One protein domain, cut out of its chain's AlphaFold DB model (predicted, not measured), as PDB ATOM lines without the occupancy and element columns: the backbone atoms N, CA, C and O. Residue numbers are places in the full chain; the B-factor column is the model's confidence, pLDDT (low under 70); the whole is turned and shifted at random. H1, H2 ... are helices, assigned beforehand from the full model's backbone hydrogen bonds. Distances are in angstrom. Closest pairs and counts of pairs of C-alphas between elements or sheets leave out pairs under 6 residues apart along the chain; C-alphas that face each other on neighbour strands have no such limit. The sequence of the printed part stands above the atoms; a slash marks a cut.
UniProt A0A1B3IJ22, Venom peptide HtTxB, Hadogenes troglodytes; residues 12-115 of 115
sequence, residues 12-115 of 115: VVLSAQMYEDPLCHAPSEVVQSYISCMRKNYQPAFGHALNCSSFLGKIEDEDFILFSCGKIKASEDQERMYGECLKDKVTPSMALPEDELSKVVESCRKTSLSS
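This is residues 12 to 115 of the 115 residues of the protein "Venom peptide HtTxB" of Hadogenes troglodytes (UniProt A0A1B3IJ22). H2 and H3 make a V, with H6 packed along H2, H5 packed along H3, and the short helix H4 across the V's open end. The still shorter H1 lies near H4 and the beginning of H2. The printed part has 104 residues with six named helices, H1 to H6 in order, and no named strand: the class is all helix. It is compact and rounded, with a radius of gyration of the C-alphas of 13.1 A and spans of 36 by 30 by 22 A.

H1, residues 22 to 25, begins at C-alpha 22 (27.987, 24.451, 25.006). H2, residues 28 to 41, is 19.9 A long, and H3, residues 45 to 56, is 17.4 A. H4 is residues 61 to 68. H5, residues 76 to 89, is 20.0 A long. H6, residues 98 to 113, is 22.3 A long and ends at C-alpha 113 (31.755, 21.145, 19.067).

H1 only just touches H4, with 3 pairs of C-alphas within 8 A; the closest are Cys 24 and Leu 66, 6.2 A. H2 touches H6, closest C-alphas Tyr 34 and Ser 112, 5.4 A, opposite ways at a shallow tilt of 34 degrees, only just short of steep. H2 and H3 touch only at the corner, C-alphas Arg 39 and Phe 46 being closest at 5.9 A. H2 touches H4, about perpendicular at 90 degrees, closest C-alphas Val 31 and Glu 62, 6.3 A. H3 touches H5, closest C-alphas Leu 56 and Gln 78, 5.2 A, opposite ways at a shallow tilt of 27 degrees. H5 and H6 are apart. Every O i to N i+4 pair is within hydrogen-bond range in H2, H5 and H6; H3 has 5 of 8, H4 3 of 4, and H1 is too short for one.

The C-alphas of Asp 77 and Ser 115 are farthest apart, 37.2 A. The printed part has no cut and no long link. Mean pLDDT of the printed part is 82.9; residues 12 to 20, 57 to 59 and 115 are under 70.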
ATOM      1  N   VAL A  12      19.048  38.589  19.362       39.50
ATOM      2  CA  VAL A  12      18.951  39.067  20.751       39.50
ATOM      3  C   VAL A  12      18.002  38.189  21.588       39.50
ATOM      4  O   VAL A  12      18.158  38.123  22.799       39.50
ATOM      5  N   VAL A  13      17.061  37.446  20.984       40.66
ATOM      6  CA  VAL A  13      16.033  36.652  21.709       40.66
ATOM      7  C   VAL A  13      16.356  35.149  21.839       40.66
ATOM      8  O   VAL A  13      15.637  34.419  22.516       40.66
ATOM      9  N   LEU A  14      17.487  34.662  21.313       41.25
ATOM     10  CA  LEU A  14      18.026  33.361  21.756       41.25
ATOM     11  C   LEU A  14      18.744  33.461  23.119       41.25
ATOM     12  O   LEU A  14      18.993  32.443  23.763       41.25
ATOM     13  N   SER A  15      18.993  34.678  23.610       40.69
ATOM     14  CA  SER A  15      19.745  34.977  24.839       40.69
ATOM     15  C   SER A  15      19.217  34.315  26.118       40.69
ATOM     16  O   SER A  15      19.986  34.097  27.051       40.69
ATOM     17  N   ALA A  16      17.940  33.924  26.174       37.16
ATOM     18  CA  ALA A  16      17.385  33.230  27.341       37.16
ATOM     19  C   ALA A  16      17.644  31.711  27.348       37.16
ATOM     20  O   ALA A  16      17.548  31.086  28.399       37.16
ATOM     21  N   GLN A  17      17.984  31.111  26.202       40.97
ATOM     22  CA  GLN A  17      18.310  29.679  26.086       40.97
ATOM     23  C   GLN A  17      19.821  29.440  25.959       40.97
ATOM     24  O   GLN A  17      20.284  28.312  26.094       40.97
ATOM     25  N   MET A  18      20.598  30.497  25.704       50.84
ATOM     26  CA  MET A  18      22.025  30.381  25.420       50.84
ATOM     27  C   MET A  18      22.913  30.281  26.655       50.84
ATOM     28  O   MET A  18      24.035  29.832  26.505       50.84
ATOM     29  N   TYR A  19      22.474  30.615  27.873       52.28
ATOM     30  CA  TYR A  19      23.367  30.481  29.042       52.28
ATOM     31  C   TYR A  19      23.924  29.048  29.207       52.28
ATOM     32  O   TYR A  19      25.066  28.858  29.640       52.28
ATOM     33  N   GLU A  20      23.135  28.049  28.801       65.25
ATOM     34  CA  GLU A  20      23.498  26.629  28.818       65.25
ATOM     35  C   GLU A  20      24.006  26.094  27.465       65.25
ATOM     36  O   GLU A  20      24.310  24.904  27.368       65.25
ATOM     37  N   ASP A  21      24.133  26.923  26.418       79.12
ATOM     38  CA  ASP A  21      24.677  26.444  25.142       79.12
ATOM     39  C   ASP A  21      26.160  26.065  25.325       79.12
ATOM     40  O   ASP A  21      26.937  26.864  25.861       79.12
ATOM     41  N   PRO A  22      26.593  24.868  24.885       85.31
ATOM     42  CA  PRO A  22      27.987  24.451  25.006       85.31
ATOM     43  C   PRO A  22      28.983  25.442  24.390       85.31
ATOM     44  O   PRO A  22      30.086  25.582  24.915       85.31
ATOM     45  N   LEU A  23      28.599  26.184  23.341       85.62
ATOM     46  CA  LEU A  23      29.439  27.231  22.745       85.62
ATOM     47  C   LEU A  23      29.779  28.349  23.732       85.62
ATOM     48  O   LEU A  23      30.847  28.944  23.635       85.62
ATOM     49  N   CYS A  24      28.917  28.612  24.712       85.69
ATOM     50  CA  CYS A  24      29.145  29.647  25.712       85.69
ATOM     51  C   CYS A  24      30.266  29.302  26.687       85.69
ATOM     52  O   CYS A  24      30.778  30.193  27.366       85.69
ATOM     53  N   HIS A  25      30.633  28.026  26.790       86.44
ATOM     54  CA  HIS A  25      31.682  27.523  27.680       86.44
ATOM     55  C   HIS A  25      32.816  26.847  26.905       86.44
ATOM     56  O   HIS A  25      33.719  26.275  27.514       86.44
ATOM     57  N   ALA A  26      32.767  26.904  25.574       87.81
ATOM     58  CA  ALA A  26      33.745  26.275  24.712       87.81
ATOM     59  C   ALA A  26      35.071  27.062  24.689       87.81
ATOM     60  O   ALA A  26      35.073  28.280  24.890       87.81
ATOM     61  N   PRO A  27      36.206  26.393  24.420       90.19
ATOM     62  CA  PRO A  27      37.473  27.067  24.158       90.19
ATOM     63  C   PRO A  27      37.393  28.008  22.944       90.19
ATOM     64  O   PRO A  27      36.631  27.760  22.008       90.19
ATOM     65  N   SER A  28      38.238  29.044  22.932       88.62
ATOM     66  CA  SER A  28      38.354  30.039  21.847       88.62
ATOM     67  C   SER A  28      38.407  29.398  20.451       88.62
ATOM     68  O   SER A  28      37.653  29.784  19.562       88.62
ATOM     69  N   GLU A  29      39.195  28.335  20.264       91.19
ATOM     70  CA  GLU A  29      39.324  27.632  18.977       91.19
ATOM     71  C   GLU A  29      37.995  27.061  18.443       91.19
ATOM     72  O   GLU A  29      37.706  27.151  17.246       91.19
ATOM     73  N   VAL A  30      37.141  26.543  19.331       92.00
ATOM     74  CA  VAL A  30      35.811  26.022  18.988       92.00
ATOM     75  C   VAL A  30      34.875  27.168  18.620       92.00
ATOM     76  O   VAL A  30      34.126  27.081  17.642       92.00
ATOM     77  N   VAL A  31      34.943  28.274  19.362       90.81
ATOM     78  CA  VAL A  31      34.153  29.476  19.080       90.81
ATOM     79  C   VAL A  31      34.553  30.085  17.732       90.81
ATOM     80  O   VAL A  31      33.690  30.387  16.909       90.81
ATOM     81  N   GLN A  32      35.849  30.183  17.443       91.75
ATOM     82  CA  GLN A  32      36.365  30.667  16.161       91.75
ATOM     83  C   GLN A  32      35.982  29.749  14.995       91.75
ATOM     84  O   GLN A  32      35.629  30.234  13.915       91.75
ATOM     85  N   SER A  33      35.984  28.430  15.209       93.44
ATOM     86  CA  SER A  33      35.463  27.457  14.242       93.44
ATOM     87  C   SER A  33      33.982  27.716  13.938       93.44
ATOM     88  O   SER A  33      33.585  27.777  12.768       93.44
ATOM     89  N   TYR A  34      33.172  27.967  14.971       93.19
ATOM     90  CA  TYR A  34      31.749  28.270  14.815       93.19
ATOM     91  C   TYR A  34      31.531  29.569  14.034       93.19
ATOM     92  O   TYR A  34      30.786  29.591  13.051       93.19
ATOM     93  N   ILE A  35      32.229  30.638  14.416       91.62
ATOM     94  CA  ILE A  35      32.154  31.945  13.754       91.62
ATOM     95  C   ILE A  35      32.596  31.840  12.297       91.62
ATOM     96  O   ILE A  35      31.943  32.400  11.419       91.62
ATOM     97  N   SER A  36      33.655  31.082  12.013       93.06
ATOM     98  CA  SER A  36      34.121  30.825  10.647       93.06
ATOM     99  C   SER A  36      33.075  30.072   9.823       93.06
ATOM    100  O   SER A  36      32.824  30.419   8.667       93.06
ATOM    101  N   CYS A  37      32.406  29.081  10.418       94.62
ATOM    102  CA  CYS A  37      31.313  28.366   9.769       94.62
ATOM    103  C   CYS A  37      30.120  29.286   9.475       94.62
ATOM    104  O   CYS A  37      29.623  29.301   8.345       94.62
ATOM    105  N   MET A  38      29.693  30.102  10.442       93.31
ATOM    106  CA  MET A  38      28.605  31.070  10.266       93.31
ATOM    107  C   MET A  38      28.958  32.122   9.212       93.31
ATOM    108  O   MET A  38      28.167  32.394   8.308       93.31
ATOM    109  N   ARG A  39      30.191  32.640   9.250       91.88
ATOM    110  CA  ARG A  39      30.738  33.533   8.224       91.88
ATOM    111  C   ARG A  39      30.776  32.896   6.849       91.88
ATOM    112  O   ARG A  39      30.806  33.653   5.902       91.88
ATOM    113  N   LYS A  40      30.829  31.575   6.695       94.44
ATOM    114  CA  LYS A  40      30.813  30.929   5.373       94.44
ATOM    115  C   LYS A  40      29.392  30.680   4.873       94.44
ATOM    116  O   LYS A  40      29.117  30.884   3.696       94.44
ATOM    117  N   ASN A  41      28.508  30.234   5.760       93.44
ATOM    118  CA  ASN A  41      27.178  29.743   5.397       93.44
ATOM    119  C   ASN A  41      26.078  30.809   5.491       93.44
ATOM    120  O   ASN A  41      24.993  30.592   4.966       93.44
ATOM    121  N   TYR A  42      26.348  31.957   6.123       90.62
ATOM    122  CA  TYR A  42      25.387  33.051   6.262       90.62
ATOM    123  C   TYR A  42      25.958  34.412   5.820       90.62
ATOM    124  O   TYR A  42      25.801  35.440   6.487       90.62
ATOM    125  N   GLN A  43      26.656  34.438   4.679       88.06
ATOM    126  CA  GLN A  43      27.096  35.695   4.063       88.06
ATOM    127  C   GLN A  43      25.987  36.371   3.252       88.06
ATOM    128  O   GLN A  43      25.174  35.683   2.643       88.06
ATOM    129  N   PRO A  44      25.996  37.715   3.162       89.00
ATOM    130  CA  PRO A  44      26.884  38.639   3.879       89.00
ATOM    131  C   PRO A  44      26.360  39.018   5.277       89.00
ATOM    132  O   PRO A  44      27.079  39.658   6.045       89.00
ATOM    133  N   ALA A  45      25.125  38.629   5.617       89.00
ATOM    134  CA  ALA A  45      24.403  39.105   6.796       89.00
ATOM    135  C   ALA A  45      25.161  38.884   8.113       89.00
ATOM    136  O   ALA A  45      25.289  39.820   8.901       89.00
ATOM    137  N   PHE A  46      25.726  37.693   8.334       90.06
ATOM    138  CA  PHE A  46      26.483  37.408   9.554       90.06
ATOM    139  C   PHE A  46      27.760  38.249   9.665       90.06
ATOM    140  O   PHE A  46      28.099  38.724  10.745       90.06
ATOM    141  N   GLY A  47      28.443  38.500   8.544       88.56
ATOM    142  CA  GLY A  47      29.621  39.371   8.516       88.56
ATOM    143  C   GLY A  47      29.284  40.811   8.905       88.56
ATOM    144  O   GLY A  47      30.006  41.426   9.684       88.56
ATOM    145  N   HIS A  48      28.154  41.338   8.427       90.12
ATOM    146  CA  HIS A  48      27.666  42.650   8.852       90.12
ATOM    147  C   HIS A  48      27.276  42.674  10.330       90.12
ATOM    148  O   HIS A  48      27.641  43.618  11.024       90.12
ATOM    149  N   ALA A  49      26.597  41.634  10.821       88.25
ATOM    150  CA  ALA A  49      26.232  41.536  12.230       88.25
ATOM    151  C   ALA A  49      27.459  41.527  13.150       88.25
ATOM    152  O   ALA A  49      27.459  42.206  14.174       88.25
ATOM    153  N   LEU A  50      28.517  40.826  12.749       87.38
ATOM    154  CA  LEU A  50      29.774  40.772  13.485       87.38
ATOM    155  C   LEU A  50      30.544  42.099  13.406       87.38
ATOM    156  O   LEU A  50      31.053  42.581  14.402       87.38
ATOM    157  N   ASN A  51      30.551  42.779  12.258       88.31
ATOM    158  CA  ASN A  51      31.152  44.116  12.176       88.31
ATOM    159  C   ASN A  51      30.410  45.137  13.060       88.31
ATOM    160  O   ASN A  51      31.033  45.977  13.718       88.31
ATOM    161  N   CYS A  52      29.077  45.059  13.103       88.38
ATOM    162  CA  CYS A  52      28.258  45.909  13.962       88.38
ATOM    163  C   CYS A  52      28.490  45.635  15.456       88.38
ATOM    164  O   CYS A  52      28.295  46.546  16.258       88.38
ATOM    165  N   SER A  53      28.930  44.431  15.854       86.19
ATOM    166  CA  SER A  53      29.130  44.097  17.274       86.19
ATOM    167  C   SER A  53      30.225  44.926  17.947       86.19
ATOM    168  O   SER A  53      30.247  45.002  19.170       86.19
ATOM    169  N   SER A  54      31.057  45.639  17.181       86.06
ATOM    170  CA  SER A  54      31.977  46.660  17.705       86.06
ATOM    171  C   SER A  54      31.285  47.725  18.576       86.06
ATOM    172  O   SER A  54      31.899  48.252  19.504       86.06
ATOM    173  N   PHE A  55      29.993  48.003  18.349       86.38
ATOM    174  CA  PHE A  55      29.198  48.908  19.188       86.38
ATOM    175  C   PHE A  55      28.812  48.321  20.554       86.38
ATOM    176  O   PHE A  55      28.471  49.081  21.454       86.38
ATOM    177  N   LEU A  56      28.921  47.002  20.748       82.31
ATOM    178  CA  LEU A  56      28.615  46.316  22.012       82.31
ATOM    179  C   LEU A  56      29.767  46.387  23.031       82.31
ATOM    180  O   LEU A  56      29.705  45.781  24.099       82.31
ATOM    181  N   GLY A  57      30.812  47.164  22.734       66.56
ATOM    182  CA  GLY A  57      31.823  47.556  23.711       66.56
ATOM    183  C   GLY A  57      32.987  46.590  23.901       66.56
ATOM    184  O   GLY A  57      33.853  46.914  24.713       66.56
ATOM    185  N   LYS A  58      33.059  45.465  23.171       58.53
ATOM    186  CA  LYS A  58      34.253  44.600  23.105       58.53
ATOM    187  C   LYS A  58      34.454  43.973  21.716       58.53
ATOM    188  O   LYS A  58      33.507  43.845  20.948       58.53
ATOM    189  N   ILE A  59      35.731  43.761  21.383       62.94
ATOM    190  CA  ILE A  59      36.353  43.983  20.061       62.94
ATOM    191  C   ILE A  59      36.703  42.664  19.348       62.94
ATOM    192  O   ILE A  59      37.045  42.686  18.167       62.94
ATOM    193  N   GLU A  60      36.599  41.520  20.023       72.62
ATOM    194  CA  GLU A  60      36.932  40.228  19.423       72.62
ATOM    195  C   GLU A  60      35.684  39.483  18.953       72.62
ATOM    196  O   GLU A  60      34.601  39.593  19.526       72.62
ATOM    197  N   ASP A  61      35.847  38.681  17.903       75.62
ATOM    198  CA  ASP A  61      34.765  37.874  17.338       75.62
ATOM    199  C   ASP A  61      34.111  36.968  18.412       75.62
ATOM    200  O   ASP A  61      32.900  36.757  18.402       75.62
ATOM    201  N   GLU A  62      34.880  36.485  19.393       78.25
ATOM    202  CA  GLU A  62      34.397  35.656  20.509       78.25
ATOM    203  C   GLU A  62      33.488  36.400  21.490       78.25
ATOM    204  O   GLU A  62      32.560  35.803  22.048       78.25
ATOM    205  N   ASP A  63      33.691  37.709  21.662       80.75
ATOM    206  CA  ASP A  63      32.846  38.531  22.529       80.75
ATOM    207  C   ASP A  63      31.406  38.572  22.015       80.75
ATOM    208  O   ASP A  63      30.470  38.690  22.807       80.75
ATOM    209  N   PHE A  64      31.200  38.404  20.705       83.62
ATOM    210  CA  PHE A  64      29.870  38.289  20.113       83.62
ATOM    211  C   PHE A  64      29.106  37.070  20.648       83.62
ATOM    212  O   PHE A  64      27.906  37.149  20.935       83.62
ATOM    213  N   ILE A  65      29.801  35.944  20.835       85.31
ATOM    214  CA  ILE A  65      29.209  34.741  21.423       85.31
ATOM    215  C   ILE A  65      28.981  34.956  22.912       85.31
ATOM    216  O   ILE A  65      27.866  34.744  23.378       85.31
ATOM    217  N   LEU A  66      29.960  35.481  23.649       81.12
ATOM    218  CA  LEU A  66      29.801  35.770  25.079       81.12
ATOM    219  C   LEU A  66      28.655  36.758  25.369       81.12
ATOM    220  O   LEU A  66      27.935  36.584  26.355       81.12
ATOM    221  N   PHE A  67      28.455  37.758  24.509       81.06
ATOM    222  CA  PHE A  67      27.311  38.667  24.552       81.06
ATOM    223  C   PHE A  67      25.994  37.920  24.314       81.06
ATOM    224  O   PHE A  67      25.072  38.032  25.117       81.06
ATOM    225  N   SER A  68      25.930  37.083  23.274       79.88
ATOM    226  CA  SER A  68      24.749  36.253  22.980       79.88
ATOM    227  C   SER A  68      24.408  35.291  24.131       79.88
ATOM    228  O   SER A  68      23.241  35.015  24.395       79.88
ATOM    229  N   CYS A  69      25.422  34.836  24.870       80.88
ATOM    230  CA  CYS A  69      25.297  34.011  26.073       80.88
ATOM    231  C   CYS A  69      24.923  34.798  27.347       80.88
ATOM    232  O   CYS A  69      24.846  34.209  28.427       80.88
ATOM    233  N   GLY A  70      24.784  36.126  27.271       78.69
ATOM    234  CA  GLY A  70      24.526  36.998  28.422       78.69
ATOM    235  C   GLY A  70      25.694  37.118  29.413       78.69
ATOM    236  O   GLY A  70      25.508  37.628  30.521       78.69
ATOM    237  N   LYS A  71      26.896  36.650  29.045       79.94
ATOM    238  CA  LYS A  71      28.120  36.746  29.866       79.94
ATOM    239  C   LYS A  71      28.740  38.140  29.803       79.94
ATOM    240  O   LYS A  71      29.380  38.575  30.758       79.94
ATOM    241  N   ILE A  72      28.517  38.842  28.695       79.50
ATOM    242  CA  ILE A  72      28.824  40.261  28.533       79.50
ATOM    243  C   ILE A  72      27.501  41.010  28.435       79.50
ATOM    244  O   ILE A  72      26.580  40.562  27.756       79.50
ATOM    245  N   LYS A  73      27.412  42.148  29.123       82.69
ATOM    246  CA  LYS A  73      26.263  43.050  29.055       82.69
ATOM    247  C   LYS A  73      26.693  44.346  28.391       82.69
ATOM    248  O   LYS A  73      27.691  44.935  28.806       82.69
ATOM    249  N   ALA A  74      25.933  44.766  27.392       83.44
ATOM    250  CA  ALA A  74      26.052  46.085  26.800       83.44
ATOM    251  C   ALA A  74      25.121  47.061  27.539       83.44
ATOM    252  O   ALA A  74      24.182  46.648  28.222       83.44
ATOM    253  N   SER A  75      25.400  48.359  27.450       87.56
ATOM    254  CA  SER A  75      24.443  49.380  27.870       87.56
ATOM    255  C   SER A  75      23.295  49.488  26.863       87.56
ATOM    256  O   SER A  75      23.445  49.128  25.695       87.56
ATOM    257  N   GLU A  76      22.169  50.061  27.286       87.88
ATOM    258  CA  GLU A  76      21.031  50.327  26.392       87.88
ATOM    259  C   GLU A  76      21.448  51.149  25.159       87.88
ATOM    260  O   GLU A  76      21.008  50.878  24.042       87.88
ATOM    261  N   ASP A  77      22.353  52.117  25.334       91.00
ATOM    262  CA  ASP A  77      22.889  52.907  24.224       91.00
ATOM    263  C   ASP A  77      23.724  52.069  23.248       91.00
ATOM    264  O   ASP A  77      23.614  52.250  22.036       91.00
ATOM    265  N   GLN A  78      24.533  51.137  23.751       87.81
ATOM    266  CA  GLN A  78      25.330  50.235  22.918       87.81
ATOM    267  C   GLN A  78      24.442  49.272  22.122       87.81
ATOM    268  O   GLN A  78      24.652  49.086  20.923       87.81
ATOM    269  N   GLU A  79      23.413  48.707  22.756       87.00
ATOM    270  CA  GLU A  79      22.429  47.851  22.084       87.00
ATOM    271  C   GLU A  79      21.640  48.623  21.023       87.00
ATOM    272  O   GLU A  79      21.426  48.125  19.913       87.00
ATOM    273  N   ARG A  80      21.267  49.874  21.317       89.75
ATOM    274  CA  ARG A  80      20.621  50.762  20.348       89.75
ATOM    275  C   ARG A  80      21.525  51.023  19.144       89.75
ATOM    276  O   ARG A  80      21.074  50.870  18.010       89.75
ATOM    277  N   MET A  81      22.793  51.373  19.367       90.75
ATOM    278  CA  MET A  81      23.765  51.605  18.289       90.75
ATOM    279  C   MET A  81      24.004  50.347  17.445       90.75
ATOM    280  O   MET A  81      24.076  50.423  16.216       90.75
ATOM    281  N   TYR A  82      24.071  49.178  18.085       87.81
ATOM    282  CA  TYR A  82      24.148  47.893  17.397       87.81
ATOM    283  C   TYR A  82      22.930  47.656  16.492       87.81
ATOM    284  O   TYR A  82      23.085  47.357  15.306       87.81
ATOM    285  N   GLY A  83      21.717  47.858  17.016       87.62
ATOM    286  CA  GLY A  83      20.473  47.718  16.255       87.62
ATOM    287  C   GLY A  83      20.359  48.703  15.087       87.62
ATOM    288  O   GLY A  83      19.914  48.328  14.000       87.62
ATOM    289  N   GLU A  84      20.806  49.947  15.272       92.62
ATOM    290  CA  GLU A  84      20.878  50.951  14.204       92.62
ATOM    291  C   GLU A  84      21.842  50.522  13.089       92.62
ATOM    292  O   GLU A  84      21.486  50.592  11.911       92.62
ATOM    293  N   CYS A  85      23.019  49.999  13.446       91.00
ATOM    294  CA  CYS A  85      23.979  49.459  12.483       91.00
ATOM    295  C   CYS A  85      23.404  48.270  11.699       91.00
ATOM    296  O   CYS A  85      23.500  48.235  10.471       91.00
ATOM    297  N   LEU A  86      22.756  47.319  12.382       89.81
ATOM    298  CA  LEU A  86      22.115  46.175  11.728       89.81
ATOM    299  C   LEU A  86      21.052  46.619  10.726       89.81
ATOM    300  O   LEU A  86      21.010  46.106   9.611       89.81
ATOM    301  N   LYS A  87      20.218  47.590  11.101       89.44
ATOM    302  CA  LYS A  87      19.161  48.117  10.234       89.44
ATOM    303  C   LYS A  87      19.714  48.788   8.973       89.44
ATOM    304  O   LYS A  87      19.070  48.720   7.929       89.44
ATOM    305  N   ASP A  88      20.875  49.432   9.069       91.94
ATOM    306  CA  ASP A  88      21.550  50.066   7.931       91.94
ATOM    307  C   ASP A  88      22.259  49.046   7.024       91.94
ATOM    308  O   ASP A  88      22.238  49.174   5.800       91.94
ATOM    309  N   LYS A  89      22.891  48.018   7.609       88.56
ATOM    310  CA  LYS A  89      23.779  47.095   6.880       88.56
ATOM    311  C   LYS A  89      23.137  45.779   6.452       88.56
ATOM    312  O   LYS A  89      23.583  45.191   5.471       88.56
ATOM    313  N   VAL A  90      22.119  45.298   7.162       87.06
ATOM    314  CA  VAL A  90      21.477  44.004   6.904       87.06
ATOM    315  C   VAL A  90      20.091  44.234   6.319       87.06
ATOM    316  O   VAL A  90      19.146  44.619   7.003       87.06
ATOM    317  N   THR A  91      19.962  43.970   5.023       87.19
ATOM    318  CA  THR A  91      18.679  44.072   4.320       87.19
ATOM    319  C   THR A  91      17.912  42.747   4.368       87.19
ATOM    320  O   THR A  91      18.533  41.685   4.462       87.19
ATOM    321  N   PRO A  92      16.572  42.755   4.229       83.81
ATOM    322  CA  PRO A  92      15.784  41.521   4.206       83.81
ATOM    323  C   PRO A  92      16.215  40.517   3.128       83.81
ATOM    324  O   PRO A  92      16.104  39.320   3.347       83.81
ATOM    325  N   SER A  93      16.743  40.979   1.989       86.00
ATOM    326  CA  SER A  93      17.250  40.107   0.918       86.00
ATOM    327  C   SER A  93      18.557  39.386   1.259       86.00
ATOM    328  O   SER A  93      18.937  38.466   0.545       86.00
ATOM    329  N   MET A  94      19.268  39.823   2.301       85.69
ATOM    330  CA  MET A  94      20.484  39.168   2.799       85.69
ATOM    331  C   MET A  94      20.184  38.177   3.927       85.69
ATOM    332  O   MET A  94      21.033  37.350   4.251       85.69
ATOM    333  N   ALA A  95      19.016  38.299   4.559       82.75
ATOM    334  CA  ALA A  95      18.622  37.451   5.669       82.75
ATOM    335  C   ALA A  95      18.095  36.111   5.148       82.75
ATOM    336  O   ALA A  95      17.308  36.064   4.202       82.75
ATOM    337  N   LEU A  96      18.515  35.026   5.795       83.31
ATOM    338  CA  LEU A  96      17.941  33.714   5.539       83.31
ATOM    339  C   LEU A  96      16.536  33.647   6.153       83.31
ATOM    340  O   LEU A  96      16.287  34.277   7.189       83.31
ATOM    341  N   PRO A  97      15.626  32.858   5.558       86.31
ATOM    342  CA  PRO A  97      14.433  32.398   6.251       86.31
ATOM    343  C   PRO A  97      14.800  31.764   7.596       86.31
ATOM    344  O   PRO A  97      15.868  31.170   7.744       86.31
ATOM    345  N   GLU A  98      13.912  31.878   8.580       80.69
ATOM    346  CA  GLU A  98      14.173  31.413   9.946       80.69
ATOM    347  C   GLU A  98      14.561  29.928  10.002       80.69
ATOM    348  O   GLU A  98      15.532  29.575  10.664       80.69
ATOM    349  N   ASP A  99      13.880  29.063   9.247       84.00
ATOM    350  CA  ASP A  99      14.158  27.625   9.232       84.00
ATOM    351  C   ASP A  99      15.511  27.286   8.584       84.00
ATOM    352  O   ASP A  99      16.198  26.356   9.012       84.00
ATOM    353  N   GLU A 100      15.910  28.035   7.555       87.94
ATOM    354  CA  GLU A 100      17.223  27.908   6.924       87.94
ATOM    355  C   GLU A 100      18.326  28.408   7.856       87.94
ATOM    356  O   GLU A 100      19.343  27.732   8.031       87.94
ATOM    357  N   LEU A 101      18.099  29.541   8.525       86.69
ATOM    358  CA  LEU A 101      19.020  30.082   9.513       86.69
ATOM    359  C   LEU A 101      19.224  29.106  10.677       86.69
ATOM    360  O   LEU A 101      20.365  28.847  11.055       86.69
ATOM    361  N   SER A 102      18.152  28.508  11.208       84.38
ATOM    362  CA  SER A 102      18.245  27.503  12.272       84.38
ATOM    363  C   SER A 102      19.087  26.296  11.853       84.38
ATOM    364  O   SER A 102      19.944  25.854  12.620       84.38
ATOM    365  N   LYS A 103      18.919  25.794  10.619       89.62
ATOM    366  CA  LYS A 103      19.739  24.689  10.088       89.62
ATOM    367  C   LYS A 103      21.218  25.067  10.020       89.62
ATOM    368  O   LYS A 103      22.067  24.260  10.398       89.62
ATOM    369  N   VAL A 104      21.530  26.284   9.568       90.75
ATOM    370  CA  VAL A 104      22.910  26.787   9.506       90.75
ATOM    371  C   VAL A 104      23.516  26.889  10.907       90.75
ATOM    372  O   VAL A 104      24.597  26.342  11.135       90.75
ATOM    373  N   VAL A 105      22.806  27.506  11.856       89.81
ATOM    374  CA  VAL A 105      23.243  27.645  13.255       89.81
ATOM    375  C   VAL A 105      23.526  26.278  13.875       89.81
ATOM    376  O   VAL A 105      24.608  26.053  14.419       89.81
ATOM    377  N   GLU A 106      22.600  25.326  13.750       90.25
ATOM    378  CA  GLU A 106      22.782  23.985  14.301       90.25
ATOM    379  C   GLU A 106      23.927  23.217  13.641       90.25
ATOM    380  O   GLU A 106      24.695  22.551  14.338       90.25
ATOM    381  N   SER A 107      24.043  23.293  12.313       93.06
ATOM    382  CA  SER A 107      25.102  22.613  11.567       93.06
ATOM    383  C   SER A 107      26.476  23.145  11.959       93.06
ATOM    384  O   SER A 107      27.397  22.358  12.193       93.06
ATOM    385  N   CYS A 108      26.613  24.468  12.076       92.56
ATOM    386  CA  CYS A 108      27.854  25.096  12.507       92.56
ATOM    387  C   CYS A 108      28.179  24.742  13.957       92.56
ATOM    388  O   CYS A 108      29.291  24.305  14.236       92.56
ATOM    389  N   ARG A 109      27.197  24.818  14.862       91.19
ATOM    390  CA  ARG A 109      27.377  24.441  16.270       91.19
ATOM    391  C   ARG A 109      27.847  22.992  16.420       91.19
ATOM    392  O   ARG A 109      28.830  22.740  17.110       91.19
ATOM    393  N   LYS A 110      27.177  22.038  15.760       92.62
ATOM    394  CA  LYS A 110      27.529  20.605  15.822       92.62
ATOM    395  C   LYS A 110      28.933  20.339  15.295       92.62
ATOM    396  O   LYS A 110      29.688  19.613  15.932       92.62
ATOM    397  N   THR A 111      29.270  20.930  14.148       92.88
ATOM    398  CA  THR A 111      30.587  20.761  13.522       92.88
ATOM    399  C   THR A 111      31.693  21.249  14.449       92.88
ATOM    400  O   THR A 111      32.642  20.516  14.709       92.88
ATOM    401  N   SER A 112      31.543  22.454  14.994       91.69
ATOM    402  CA  SER A 112      32.574  23.066  15.827       91.69
ATOM    403  C   SER A 112      32.756  22.358  17.166       91.69
ATOM    404  O   SER A 112      33.886  22.187  17.593       91.69
ATOM    405  N   LEU A 113      31.677  21.884  17.798       89.06
ATOM    406  CA  LEU A 113      31.755  21.145  19.067       89.06
ATOM    407  C   LEU A 113      32.265  19.699  18.924       89.06
ATOM    408  O   LEU A 113      32.549  19.061  19.933       89.06
ATOM    409  N   SER A 114      32.322  19.168  17.700       87.12
ATOM    410  CA  SER A 114      32.800  17.802  17.417       87.12
ATOM    411  C   SER A 114      34.202  17.768  16.801       87.12
ATOM    412  O   SER A 114      34.670  16.686  16.445       87.12
ATOM    413  N   SER A 115      34.816  18.940  16.602       68.25
ATOM    414  CA  SER A 115      36.179  19.107  16.080       68.25
ATOM    415  C   SER A 115      37.185  19.075  17.222       68.25
ATOM    416  O   SER A 115      38.254  18.462  17.019       68.25
TER     417      SER A 115